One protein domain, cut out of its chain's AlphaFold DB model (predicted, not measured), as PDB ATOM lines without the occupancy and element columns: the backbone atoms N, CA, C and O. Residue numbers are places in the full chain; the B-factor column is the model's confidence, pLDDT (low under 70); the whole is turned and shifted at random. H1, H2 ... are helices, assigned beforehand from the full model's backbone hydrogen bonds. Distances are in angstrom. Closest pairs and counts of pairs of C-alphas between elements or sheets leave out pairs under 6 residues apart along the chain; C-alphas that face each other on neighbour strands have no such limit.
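Overview. This is residues 6 to 94 of the 270 residues of an uncharacterized protein of Dictyobacter alpinus (UniProt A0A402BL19). One long helix, H2, makes a spine; H3 turns back from its last residues, H4 packs on the same end, and short H5 folds back on H4. Short H1 lies apart from them. The 89 printed residues, all helix by class, hold five named helices, H1 to H5 in chain order. The whole is only just compact, close to loose, with radius of gyration of the C-alphas 14.1 A and spans of 42 by 30 by 20 A.

Arrangement. Residues 35 to 39 alone of H2, residues 18 to 41, touch H3, residues 43 to 54, at a steep tilt of 46 degrees, opposite ways; the closest C-alphas, Gln 39 and Tyr 46, are 5.5 A apart. Residues 31 to 38 alone of H2 touch H4, residues 70 to 82, at a steep tilt of 46 degrees, the same way; the closest C-alphas, Tyr 38 and Leu 75, are 6.0 A apart. H4 and H5, residues 88 to 93, form a hairpin, their closest C-alphas, Ala 73 and Leu 92, 7.0 A apart. H1, residues 6 to 11, is apart from these four. In H1 to H5 every O i to N i+4 pair is within hydrogen-bond range.

Along the chain. H2 is 34.9 A long, from C-alpha 18 at (101.412, 134.267, 302.313) to C-alpha 41 at (82.630, 109.213, 317.765).

Size, cuts and confidence. The printed part has no cut; H3 to H4 is a long link, and residues 6 to 15 are under 70 in pLDDT.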
ATOM      1  N   THR A   6     100.340 125.463 286.574       50.72
ATOM      2  CA  THR A   6      99.450 126.403 287.249       50.72
ATOM      3  C   THR A   6      98.026 125.870 287.375       50.72
ATOM      4  O   THR A   6      97.423 126.042 288.425       50.72
ATOM      5  N   ASP A   7      97.486 125.195 286.363       50.12
ATOM      6  CA  ASP A   7      96.146 124.600 286.414       50.12
ATOM      7  C   ASP A   7      96.123 123.356 287.304       50.12
ATOM      8  O   ASP A   7      95.171 123.149 288.052       50.12
ATOM      9  N   THR A   8      97.206 122.573 287.311       45.28
ATOM     10  CA  THR A   8      97.379 121.469 288.264       45.28
ATOM     11  C   THR A   8      97.524 121.994 289.697       45.28
ATOM     12  O   THR A   8      96.816 121.543 290.589       45.28
ATOM     13  N   LEU A   9      98.365 123.002 289.932       50.59
ATOM     14  CA  LEU A   9      98.546 123.632 291.245       50.59
ATOM     15  C   LEU A   9      97.271 124.342 291.730       50.59
ATOM     16  O   LEU A   9      96.959 124.276 292.914       50.59
ATOM     17  N   ARG A  10      96.497 124.962 290.830       54.16
ATOM     18  CA  ARG A  10      95.174 125.536 291.131       54.16
ATOM     19  C   ARG A  10      94.142 124.462 291.460       54.16
ATOM     20  O   ARG A  10      93.348 124.676 292.370       54.16
ATOM     21  N   ALA A  11      94.168 123.319 290.774       52.41
ATOM     22  CA  ALA A  11      93.311 122.177 291.097       52.41
ATOM     23  C   ALA A  11      93.614 121.603 292.494       52.41
ATOM     24  O   ALA A  11      92.703 121.134 293.166       52.41
ATOM     25  N   PHE A  12      94.865 121.712 292.956       56.19
ATOM     26  CA  PHE A  12      95.293 121.354 294.315       56.19
ATOM     27  C   PHE A  12      95.271 122.526 295.317       56.19
ATOM     28  O   PHE A  12      95.781 122.379 296.424       56.19
ATOM     29  N   GLN A  13      94.703 123.684 294.945       62.84
ATOM     30  CA  GLN A  13      94.620 124.893 295.782       62.84
ATOM     31  C   GLN A  13      95.970 125.336 296.392       62.84
ATOM     32  O   GLN A  13      96.017 125.836 297.515       62.84
ATOM     33  N   VAL A  14      97.087 125.162 295.673       66.56
ATOM     34  CA  VAL A  14      98.412 125.512 296.204       66.56
ATOM     35  C   VAL A  14      98.527 127.035 296.370       66.56
ATOM     36  O   VAL A  14      98.362 127.764 295.388       66.56
ATOM     37  N   PRO A  15      98.839 127.530 297.580       69.94
ATOM     38  CA  PRO A  15      98.859 128.958 297.867       69.94
ATOM     39  C   PRO A  15      99.879 129.742 297.039       69.94
ATOM     40  O   PRO A  15     101.055 129.376 296.993       69.94
ATOM     41  N   LEU A  16      99.463 130.864 296.446       78.31
ATOM     42  CA  LEU A  16     100.331 131.714 295.619       78.31
ATOM     43  C   LEU A  16     100.878 132.925 296.390       78.31
ATOM     44  O   LEU A  16     101.806 133.593 295.929       78.31
ATOM     45  N   ASN A  17     100.339 133.204 297.580       83.75
ATOM     46  CA  ASN A  17     100.841 134.229 298.492       83.75
ATOM     47  C   ASN A  17     100.739 133.801 299.971       83.75
ATOM     48  O   ASN A  17     100.125 132.793 300.315       83.75
ATOM     49  N   LYS A  18     101.360 134.578 300.869       85.38
ATOM     50  CA  LYS A  18     101.412 134.267 302.313       85.38
ATOM     51  C   LYS A  18     100.033 134.183 302.972       85.38
ATOM     52  O   LYS A  18      99.859 133.394 303.896       85.38
ATOM     53  N   TYR A  19      99.089 135.010 302.533       82.88
ATOM     54  CA  TYR A  19      97.739 135.050 303.088       82.88
ATOM     55  C   TYR A  19      96.961 133.785 302.715       82.88
ATOM     56  O   TYR A  19      96.442 133.099 303.593       82.88
ATOM     57  N   GLU A  20      96.986 133.414 301.434       80.19
ATOM     58  CA  GLU A  20      96.441 132.145 300.944       80.19
ATOM     59  C   GLU A  20      97.107 130.949 301.630       80.19
ATOM     60  O   GLU A  20      96.436 129.975 301.957       80.19
ATOM     61  N   ALA A  21      98.413 131.032 301.910       83.19
ATOM     62  CA  ALA A  21      99.146 129.936 302.538       83.19
ATOM     63  C   ALA A  21      98.700 129.702 303.973       83.19
ATOM     64  O   ALA A  21      98.503 128.562 304.385       83.19
ATOM     65  N   ARG A  22      98.495 130.789 304.715       83.56
ATOM     66  CA  ARG A  22      97.956 130.727 306.066       83.56
ATOM     67  C   ARG A  22      96.547 130.131 306.075       83.56
ATOM     68  O   ARG A  22      96.330 129.168 306.801       83.56
ATOM     69  N   ARG A  23      95.635 130.642 305.240       80.81
ATOM     70  CA  ARG A  23      94.254 130.132 305.146       80.81
ATOM     71  C   ARG A  23      94.203 128.654 304.765       80.81
ATOM     72  O   ARG A  23      93.438 127.891 305.344       80.81
ATOM     73  N   PHE A  24      95.047 128.233 303.824       81.38
ATOM     74  CA  PHE A  24      95.159 126.827 303.445       81.38
ATOM     75  C   PHE A  24      95.612 125.953 304.623       81.38
ATOM     76  O   PHE A  24      95.007 124.918 304.882       81.38
ATOM     77  N   LEU A  25      96.638 126.375 305.369       85.12
ATOM     78  CA  LEU A  25      97.116 125.633 306.541       85.12
ATOM     79  C   LEU A  25      96.066 125.569 307.660       85.12
ATOM     80  O   LEU A  25      95.923 124.523 308.288       85.12
ATOM     81  N   GLU A  26      95.320 126.652 307.892       85.25
ATOM     82  CA  GLU A  26      94.201 126.687 308.845       85.25
ATOM     83  C   GLU A  26      93.095 125.701 308.437       85.25
ATOM     84  O   GLU A  26      92.621 124.931 309.273       85.25
ATOM     85  N   ARG A  27      92.753 125.634 307.143       84.62
ATOM     86  CA  ARG A  27      91.792 124.658 306.605       84.62
ATOM     87  C   ARG A  27      92.280 123.219 306.740       84.62
ATOM     88  O   ARG A  27      91.514 122.371 307.176       84.62
ATOM     89  N   VAL A  28      93.537 122.937 306.392       85.25
ATOM     90  CA  VAL A  28      94.109 121.587 306.528       85.25
ATOM     91  C   VAL A  28      94.112 121.146 307.987       85.25
ATOM     92  O   VAL A  28      93.733 120.015 308.271       85.25
ATOM     93  N   ARG A  29      94.497 122.033 308.912       89.38
ATOM     94  CA  ARG A  29      94.431 121.748 310.348       89.38
ATOM     95  C   ARG A  29      92.999 121.437 310.782       89.38
ATOM     96  O   ARG A  29      92.776 120.385 311.361       89.38
ATOM     97  N   SER A  30      92.045 122.300 310.434       89.56
ATOM     98  CA  SER A  30      90.637 122.096 310.782       89.56
ATOM     99  C   SER A  30      90.089 120.783 310.210       89.56
ATOM    100  O   SER A  30      89.428 120.046 310.925       89.56
ATOM    101  N   ALA A  31      90.426 120.422 308.969       88.75
ATOM    102  CA  ALA A  31      90.015 119.143 308.390       88.75
ATOM    103  C   ALA A  31      90.594 117.936 309.149       88.75
ATOM    104  O   ALA A  31      89.911 116.928 309.314       88.75
ATOM    105  N   ILE A  32      91.835 118.027 309.638       90.88
ATOM    106  CA  ILE A  32      92.427 116.984 310.490       90.88
ATOM    107  C   ILE A  32      91.651 116.869 311.803       90.88
ATOM    108  O   ILE A  32      91.297 115.754 312.180       90.88
ATOM    109  N   ASP A  33      91.356 117.994 312.457       93.75
ATOM    110  CA  ASP A  33      90.601 118.023 313.715       93.75
ATOM    111  C   ASP A  33      89.227 117.344 313.531       93.75
ATOM    112  O   ASP A  33      88.872 116.424 314.270       93.75
ATOM    113  N   TYR A  34      88.513 117.674 312.447       93.88
ATOM    114  CA  TYR A  34      87.241 117.037 312.087       93.88
ATOM    115  C   TYR A  34      87.391 115.529 311.860       93.88
ATOM    116  O   TYR A  34      86.585 114.752 312.359       93.88
ATOM    117  N   LEU A  35      88.412 115.081 311.125       92.62
ATOM    118  CA  LEU A  35      88.617 113.651 310.863       92.62
ATOM    119  C   LEU A  35      88.941 112.867 312.139       92.62
ATOM    120  O   LEU A  35      88.484 111.733 312.273       92.62
ATOM    121  N   VAL A  36      89.697 113.459 313.069       96.56
ATOM    122  CA  VAL A  36      89.991 112.858 314.379       96.56
ATOM    123  C   VAL A  36      88.703 112.683 315.181       96.56
ATOM    124  O   VAL A  36      88.435 111.586 315.672       96.56
ATOM    125  N   VAL A  37      87.878 113.729 315.254       97.81
ATOM    126  CA  VAL A  37      86.560 113.680 315.902       97.81
ATOM    127  C   VAL A  37      85.660 112.639 315.230       97.81
ATOM    128  O   VAL A  37      85.051 111.814 315.910       97.81
ATOM    129  N   TYR A  38      85.616 112.621 313.897       97.75
ATOM    130  CA  TYR A  38      84.791 111.690 313.134       97.75
ATOM    131  C   TYR A  38      85.175 110.236 313.427       97.75
ATOM    132  O   TYR A  38      84.323 109.418 313.770       97.75
ATOM    133  N   GLN A  39      86.470 109.928 313.370       98.06
ATOM    134  CA  GLN A  39      86.975 108.596 313.678       98.06
ATOM    135  C   GLN A  39      86.664 108.172 315.120       98.06
ATOM    136  O   GLN A  39      86.426 106.989 315.360       98.06
ATOM    137  N   HIS A  40      86.689 109.110 316.070       98.56
ATOM    138  CA  HIS A  40      86.448 108.826 317.480       98.56
ATOM    139  C   HIS A  40      84.980 108.481 317.768       98.56
ATOM    140  O   HIS A  40      84.703 107.413 318.314       98.56
ATOM    141  N   TYR A  41      84.044 109.358 317.391       98.50
ATOM    142  CA  TYR A  41      82.630 109.213 317.765       98.50
ATOM    143  C   TYR A  41      81.822 108.341 316.800       98.50
ATOM    144  O   TYR A  41      80.895 107.657 317.230       98.50
ATOM    145  N   PHE A  42      82.179 108.324 315.512       98.44
ATOM    146  CA  PHE A  42      81.424 107.616 314.470       98.44
ATOM    147  C   PHE A  42      82.358 106.761 313.593       98.44
ATOM    148  O   PHE A  42      82.498 106.998 312.390       98.44
ATOM    149  N   PRO A  43      83.051 105.758 314.173       98.19
ATOM    150  CA  PRO A  43      84.096 105.002 313.479       98.19
ATOM    151  C   PRO A  43      83.589 104.205 312.267       98.19
ATOM    152  O   PRO A  43      84.343 103.979 311.314       98.19
ATOM    153  N   SER A  44      82.328 103.764 312.289       97.94
ATOM    154  CA  SER A  44      81.728 102.998 311.190       97.94
ATOM    155  C   SER A  44      81.488 103.895 309.978       97.94
ATOM    156  O   SER A  44      81.961 103.601 308.881       97.94
ATOM    157  N   GLU A  45      80.830 105.029 310.202       98.19
ATOM    158  CA  GLU A  45      80.536 106.062 309.214       98.19
ATOM    159  C   GLU A  45      81.828 106.690 308.677       98.19
ATOM    160  O   GLU A  45      81.970 106.892 307.471       98.19
ATOM    161  N   TYR A  46      82.824 106.899 309.545       96.81
ATOM    162  CA  TYR A  46      84.169 107.312 309.151       96.81
ATOM    163  C   TYR A  46      84.818 106.312 308.186       96.81
ATOM    164  O   TYR A  46      85.402 106.712 307.179       96.81
ATOM    165  N   THR A  47      84.719 105.009 308.462       97.06
ATOM    166  CA  THR A  47      85.323 103.972 307.609       97.06
ATOM    167  C   THR A  47      84.689 103.957 306.218       97.06
ATOM    168  O   THR A  47      85.411 103.935 305.221       97.06
ATOM    169  N   GLU A  48      83.360 104.036 306.140       95.81
ATOM    170  CA  GLU A  48      82.628 104.130 304.870       95.81
ATOM    171  C   GLU A  48      83.004 105.404 304.096       95.81
ATOM    172  O   GLU A  48      83.316 105.365 302.904       95.81
ATOM    173  N   SER A  49      83.044 106.533 304.799       93.69
ATOM    174  CA  SER A  49      83.464 107.834 304.281       93.69
ATOM    175  C   SER A  49      84.881 107.780 303.681       93.69
ATOM    176  O   SER A  49      85.107 108.215 302.547       93.69
ATOM    177  N   MET A  50      85.832 107.150 304.378       91.81
ATOM    178  CA  MET A  50      87.200 106.970 303.887       91.81
ATOM    179  C   MET A  50      87.299 106.012 302.696       91.81
ATOM    180  O   MET A  50      88.144 106.213 301.816       91.81
ATOM    181  N   GLU A  51      86.440 104.995 302.624       94.00
ATOM    182  CA  GLU A  51      86.363 104.112 301.463       94.00
ATOM    183  C   GLU A  51      85.926 104.891 300.212       94.00
ATOM    184  O   GLU A  51      86.587 104.788 299.174       94.00
ATOM    185  N   GLN A  52      84.908 105.749 300.322       90.94
ATOM    186  CA  GLN A  52      84.460 106.613 299.221       90.94
ATOM    187  C   GLN A  52      85.578 107.541 298.719       90.94
ATOM    188  O   GLN A  52      85.759 107.689 297.505       90.94
ATOM    189  N   ILE A  53      86.378 108.109 299.630       87.00
ATOM    190  CA  ILE A  53      87.557 108.918 299.280       87.00
ATOM    191  C   ILE A  53      88.581 108.074 298.517       87.00
ATOM    192  O   ILE A  53      89.075 108.488 297.468       87.00
ATOM    193  N   SER A  54      88.890 106.871 299.011       86.50
ATOM    194  CA  SER A  54      89.883 105.980 298.391       86.50
ATOM    195  C   SER A  54      89.491 105.537 296.976       86.50
ATOM    196  O   SER A  54      90.354 105.352 296.117       86.50
ATOM    197  N   GLN A  55      88.186 105.423 296.721       90.25
ATOM    198  CA  GLN A  55      87.610 105.087 295.421       90.25
ATOM    199  C   GLN A  55      87.467 106.311 294.497       90.25
ATOM    200  O   GLN A  55      87.059 106.163 293.344       90.25
ATOM    201  N   GLY A  56      87.810 107.514 294.972       84.31
ATOM    202  CA  GLY A  56      87.698 108.761 294.213       84.31
ATOM    203  C   GLY A  56      86.256 109.223 293.991       84.31
ATOM    204  O   GLY A  56      86.005 109.996 293.069       84.31
ATOM    205  N   LEU A  57      85.312 108.741 294.805       86.06
ATOM    206  CA  LEU A  57      83.892 109.094 294.714       86.06
ATOM    207  C   LEU A  57      83.576 110.428 295.399       86.06
ATOM    208  O   LEU A  57      82.567 111.051 295.073       86.06
ATOM    209  N   ALA A  58      84.437 110.877 296.314       85.31
ATOM    210  CA  ALA A  58      84.282 112.133 297.035       85.31
ATOM    211  C   ALA A  58      85.648 112.768 297.384       85.31
ATOM    212  O   ALA A  58      86.643 112.050 297.541       85.31
ATOM    213  N   PRO A  59      85.735 114.110 297.465       85.69
ATOM    214  CA  PRO A  59      86.968 114.807 297.811       85.69
ATOM    215  C   PRO A  59      87.201 114.832 299.329       85.69
ATOM    216  O   PRO A  59      86.287 115.090 300.106       85.69
ATOM    217  N   LEU A  60      88.459 114.655 299.751       83.81
ATOM    218  CA  LEU A  60      88.853 114.769 301.162       83.81
ATOM    219  C   LEU A  60      88.685 116.200 301.706       83.81
ATOM    220  O   LEU A  60      88.286 116.391 302.851       83.81
ATOM    221  N   PHE A  61      88.998 117.200 300.879       84.12
ATOM    222  CA  PHE A  61      88.964 118.619 301.237       84.12
ATOM    223  C   PHE A  61      87.780 119.342 300.574       84.12
ATOM    224  O   PHE A  61      87.327 118.895 299.517       84.12
ATOM    225  N   PRO A  62      87.315 120.470 301.148       84.19
ATOM    226  CA  PRO A  62      86.280 121.302 300.538       84.19
ATOM    227  C   PRO A  62      86.637 121.733 299.111       84.19
ATOM    228  O   PRO A  62      87.793 122.080 298.819       84.19
ATOM    229  N   LEU A  63      85.644 121.757 298.219       81.88
ATOM    230  CA  LEU A  63      85.821 122.337 296.890       81.88
ATOM    231  C   LEU A  63      85.871 123.869 296.978       81.88
ATOM    232  O   LEU A  63      85.594 124.487 298.004       81.88
ATOM    233  N   ARG A  64      86.278 124.518 295.884       77.06
ATOM    234  CA  ARG A  64      86.407 125.979 295.857       77.06
ATOM    235  C   ARG A  64      85.045 126.644 296.081       77.06
ATOM    236  O   ARG A  64      84.111 126.370 295.335       77.06
ATOM    237  N   GLY A  65      84.990 127.582 297.024       79.94
ATOM    238  CA  GLY A  65      83.762 128.275 297.417       79.94
ATOM    239  C   GLY A  65      82.943 127.545 298.484       79.94
ATOM    240  O   GLY A  65      82.042 128.157 299.047       79.94
ATOM    241  N   GLU A  66      83.276 126.293 298.803       85.62
ATOM    242  CA  GLU A  66      82.624 125.525 299.863       85.62
ATOM    243  C   GLU A  66      83.395 125.666 301.180       85.62
ATOM    244  O   GLU A  66      84.629 125.708 301.208       85.62
ATOM    245  N   ALA A  67      82.659 125.724 302.290       89.38
ATOM    246  CA  ALA A  67      83.249 125.759 303.623       89.38
ATOM    247  C   ALA A  67      83.738 124.377 304.090       89.38
ATOM    248  O   ALA A  67      84.752 124.299 304.789       89.38
ATOM    249  N   TYR A  68      83.047 123.304 303.691       91.56
ATOM    250  CA  TYR A  68      83.238 121.936 304.185       91.56
ATOM    251  C   TYR A  68      83.260 120.921 303.041       91.56
ATOM    252  O   TYR A  68      82.597 121.111 302.025       91.56
ATOM    253  N   SER A  69      84.000 119.827 303.212       90.75
ATOM    254  CA  SER A  69      83.895 118.659 302.336       90.75
ATOM    255  C   SER A  69      82.603 117.879 302.625       90.75
ATOM    256  O   SER A  69      82.019 118.029 303.704       90.75
ATOM    257  N   PRO A  70      82.157 116.986 301.721       90.81
ATOM    258  CA  PRO A  70      80.995 116.131 301.979       90.81
ATOM    259  C   PRO A  70      81.109 115.311 303.275       90.81
ATOM    260  O   PRO A  70      80.110 115.070 303.947       90.81
ATOM    261  N   HIS A  71      82.329 114.927 303.651       91.38
ATOM    262  CA  HIS A  71      82.613 114.121 304.838       91.38
ATOM    263  C   HIS A  71      82.588 114.947 306.123       91.38
ATOM    264  O   HIS A  71      82.057 114.501 307.136       91.38
ATOM    265  N   GLU A  72      83.116 116.172 306.074       93.94
ATOM    266  CA  GLU A  72      82.985 117.126 307.176       93.94
ATOM    267  C   GLU A  72      81.513 117.495 307.391       93.94
ATOM    268  O   GLU A  72      81.036 117.518 308.523       93.94
ATOM    269  N   ALA A  73      80.757 117.700 306.309       94.44
ATOM    270  CA  ALA A  73      79.324 117.950 306.393       94.44
ATOM    271  C   ALA A  73      78.552 116.751 306.968       94.44
ATOM    272  O   ALA A  73      77.611 116.941 307.737       94.44
ATOM    273  N   GLN A  74      78.943 115.517 306.630       95.94
ATOM    274  CA  GLN A  74      78.364 114.313 307.227       95.94
ATOM    275  C   GLN A  74      78.646 114.244 308.732       95.94
ATOM    276  O   GLN A  74      77.714 114.007 309.499       95.94
ATOM    277  N   LEU A  75      79.887 114.507 309.157       96.69
ATOM    278  CA  LEU A  75      80.243 114.577 310.575       96.69
ATOM    279  C   LEU A  75      79.365 115.583 311.321       96.69
ATOM    280  O   LEU A  75      78.793 115.244 312.350       96.69
ATOM    281  N   LEU A  76      79.235 116.803 310.799       96.75
ATOM    282  CA  LEU A  76      78.450 117.856 311.443       96.75
ATOM    283  C   LEU A  76      76.986 117.440 311.640       96.75
ATOM    284  O   LEU A  76      76.432 117.646 312.714       96.75
ATOM    285  N   ARG A  77      76.382 116.766 310.652       97.38
ATOM    286  CA  ARG A  77      75.025 116.207 310.793       97.38
ATOM    287  C   ARG A  77      74.957 115.084 311.829       97.38
ATOM    288  O   ARG A  77      73.969 114.982 312.549       97.38
ATOM    289  N   LEU A  78      75.983 114.232 311.907       98.38
ATOM    290  CA  LEU A  78      76.049 113.162 312.904       98.38
ATOM    291  C   LEU A  78      76.176 113.719 314.324       98.38
ATOM    292  O   LEU A  78      75.510 113.204 315.219       98.38
ATOM    293  N   ILE A  79      76.977 114.769 314.524       97.94
ATOM    294  CA  ILE A  79      77.104 115.458 315.814       97.94
ATOM    295  C   ILE A  79      75.764 116.066 316.219       97.94
ATOM    296  O   ILE A  79      75.272 115.726 317.292       97.94
ATOM    297  N   ASP A  80      75.147 116.854 315.331       97.50
ATOM    298  CA  ASP A  80      73.827 117.467 315.546       97.50
ATOM    299  C   ASP A  80      72.759 116.438 315.952       97.50
ATOM    300  O   ASP A  80      71.977 116.642 316.878       97.50
ATOM    301  N   THR A  81      72.767 115.280 315.287       97.44
ATOM    302  CA  THR A  81      71.766 114.230 315.513       97.44
ATOM    303  C   THR A  81      72.016 113.420 316.789       97.44
ATOM    304  O   THR A  81      71.058 112.971 317.416       97.44
ATOM    305  N   ASN A  82      73.278 113.158 317.151       98.06
ATOM    306  CA  ASN A  82      73.609 112.128 318.145       98.06
ATOM    307  C   ASN A  82      74.278 112.649 319.422       98.06
ATOM    308  O   ASN A  82      74.243 111.935 320.424       98.06
ATOM    309  N   LEU A  83      74.915 113.824 319.399       97.81
ATOM    310  CA  LEU A  83      75.713 114.325 320.523       97.81
ATOM    311  C   LEU A  83      75.062 115.553 321.164       97.81
ATOM    312  O   LEU A  83      74.657 115.502 322.323       97.81
ATOM    313  N   PHE A  84      74.943 116.640 320.407       97.31
ATOM    314  CA  PHE A  84      74.324 117.899 320.823       97.31
ATOM    315  C   PHE A  84      73.966 118.720 319.577       97.31
ATOM    316  O   PHE A  84      74.601 118.528 318.537       97.31
ATOM    317  N   PRO A  85      72.981 119.632 319.661       95.94
ATOM    318  CA  PRO A  85      72.520 120.392 318.514       95.94
ATOM    319  C   PRO A  85      73.620 121.305 317.979       95.94
ATOM    320  O   PRO A  85      74.334 121.972 318.731       95.94
ATOM    321  N   LEU A  86      73.711 121.358 316.658       94.25
ATOM    322  CA  LEU A  86      74.471 122.356 315.929       94.25
ATOM    323  C   LEU A  86      73.492 123.157 315.083       94.25
ATOM    324  O   LEU A  86      72.609 122.593 314.441       94.25
ATOM    325  N   SER A  87      73.690 124.470 315.000       89.88
ATOM    326  CA  SER A  87      72.882 125.319 314.124       89.88
ATOM    327  C   SER A  87      73.219 125.041 312.652       89.88
ATOM    328  O   SER A  87      73.971 125.778 312.019       89.88
ATOM    329  N   LEU A  88      72.729 123.930 312.085       91.94
ATOM    330  CA  LEU A  88      73.129 123.462 310.750       91.94
ATOM    331  C   LEU A  88      72.800 124.476 309.650       91.94
ATOM    332  O   LEU A  88      73.524 124.537 308.658       91.94
ATOM    333  N   TRP A  89      71.775 125.311 309.847       89.69
ATOM    334  CA  TRP A  89      71.505 126.443 308.964       89.69
ATOM    335  C   TRP A  89      72.724 127.378 308.873       89.69
ATOM    336  O   TRP A  89      73.174 127.699 307.778       89.69
ATOM    337  N   TYR A  90      73.309 127.752 310.012       87.69
ATOM    338  CA  TYR A  90      74.473 128.637 310.070       87.69
ATOM    339  C   TYR A  90      75.757 127.912 309.647       87.69
ATOM    340  O   TYR A  90      76.575 128.437 308.895       87.69
ATOM    341  N   VAL A  91      75.931 126.678 310.127       90.44
ATOM    342  CA  VAL A  91      77.178 125.923 309.977       90.44
ATOM    343  C   VAL A  91      77.314 125.274 308.610       90.44
ATOM    344  O   VAL A  91      78.437 125.109 308.155       90.44
ATOM    345  N   LEU A  92      76.227 124.877 307.950       90.75
ATOM    346  CA  LEU A  92      76.279 124.198 306.653       90.75
ATOM    347  C   LEU A  92      75.585 124.983 305.547       90.75
ATOM    348  O   LEU A  92      76.159 125.107 304.467       90.75
ATOM    349  N   ASP A  93      74.376 125.489 305.790       88.31
ATOM    350  CA  ASP A  93      73.545 126.023 304.705       88.31
ATOM    351  C   ASP A  93      73.942 127.456 304.303       88.31
ATOM    352  O   ASP A  93      73.948 127.774 303.113       88.31
ATOM    353  N   ASP A  94      74.330 128.299 305.265       86.62
ATOM    354  CA  ASP A  94      74.836 129.667 305.042       86.62
ATOM    355  C   ASP A  94      76.380 129.739 304.997       86.62
ATOM    356  O   ASP A  94      76.989 130.795 304.792       86.62
TER     357      ASP A  94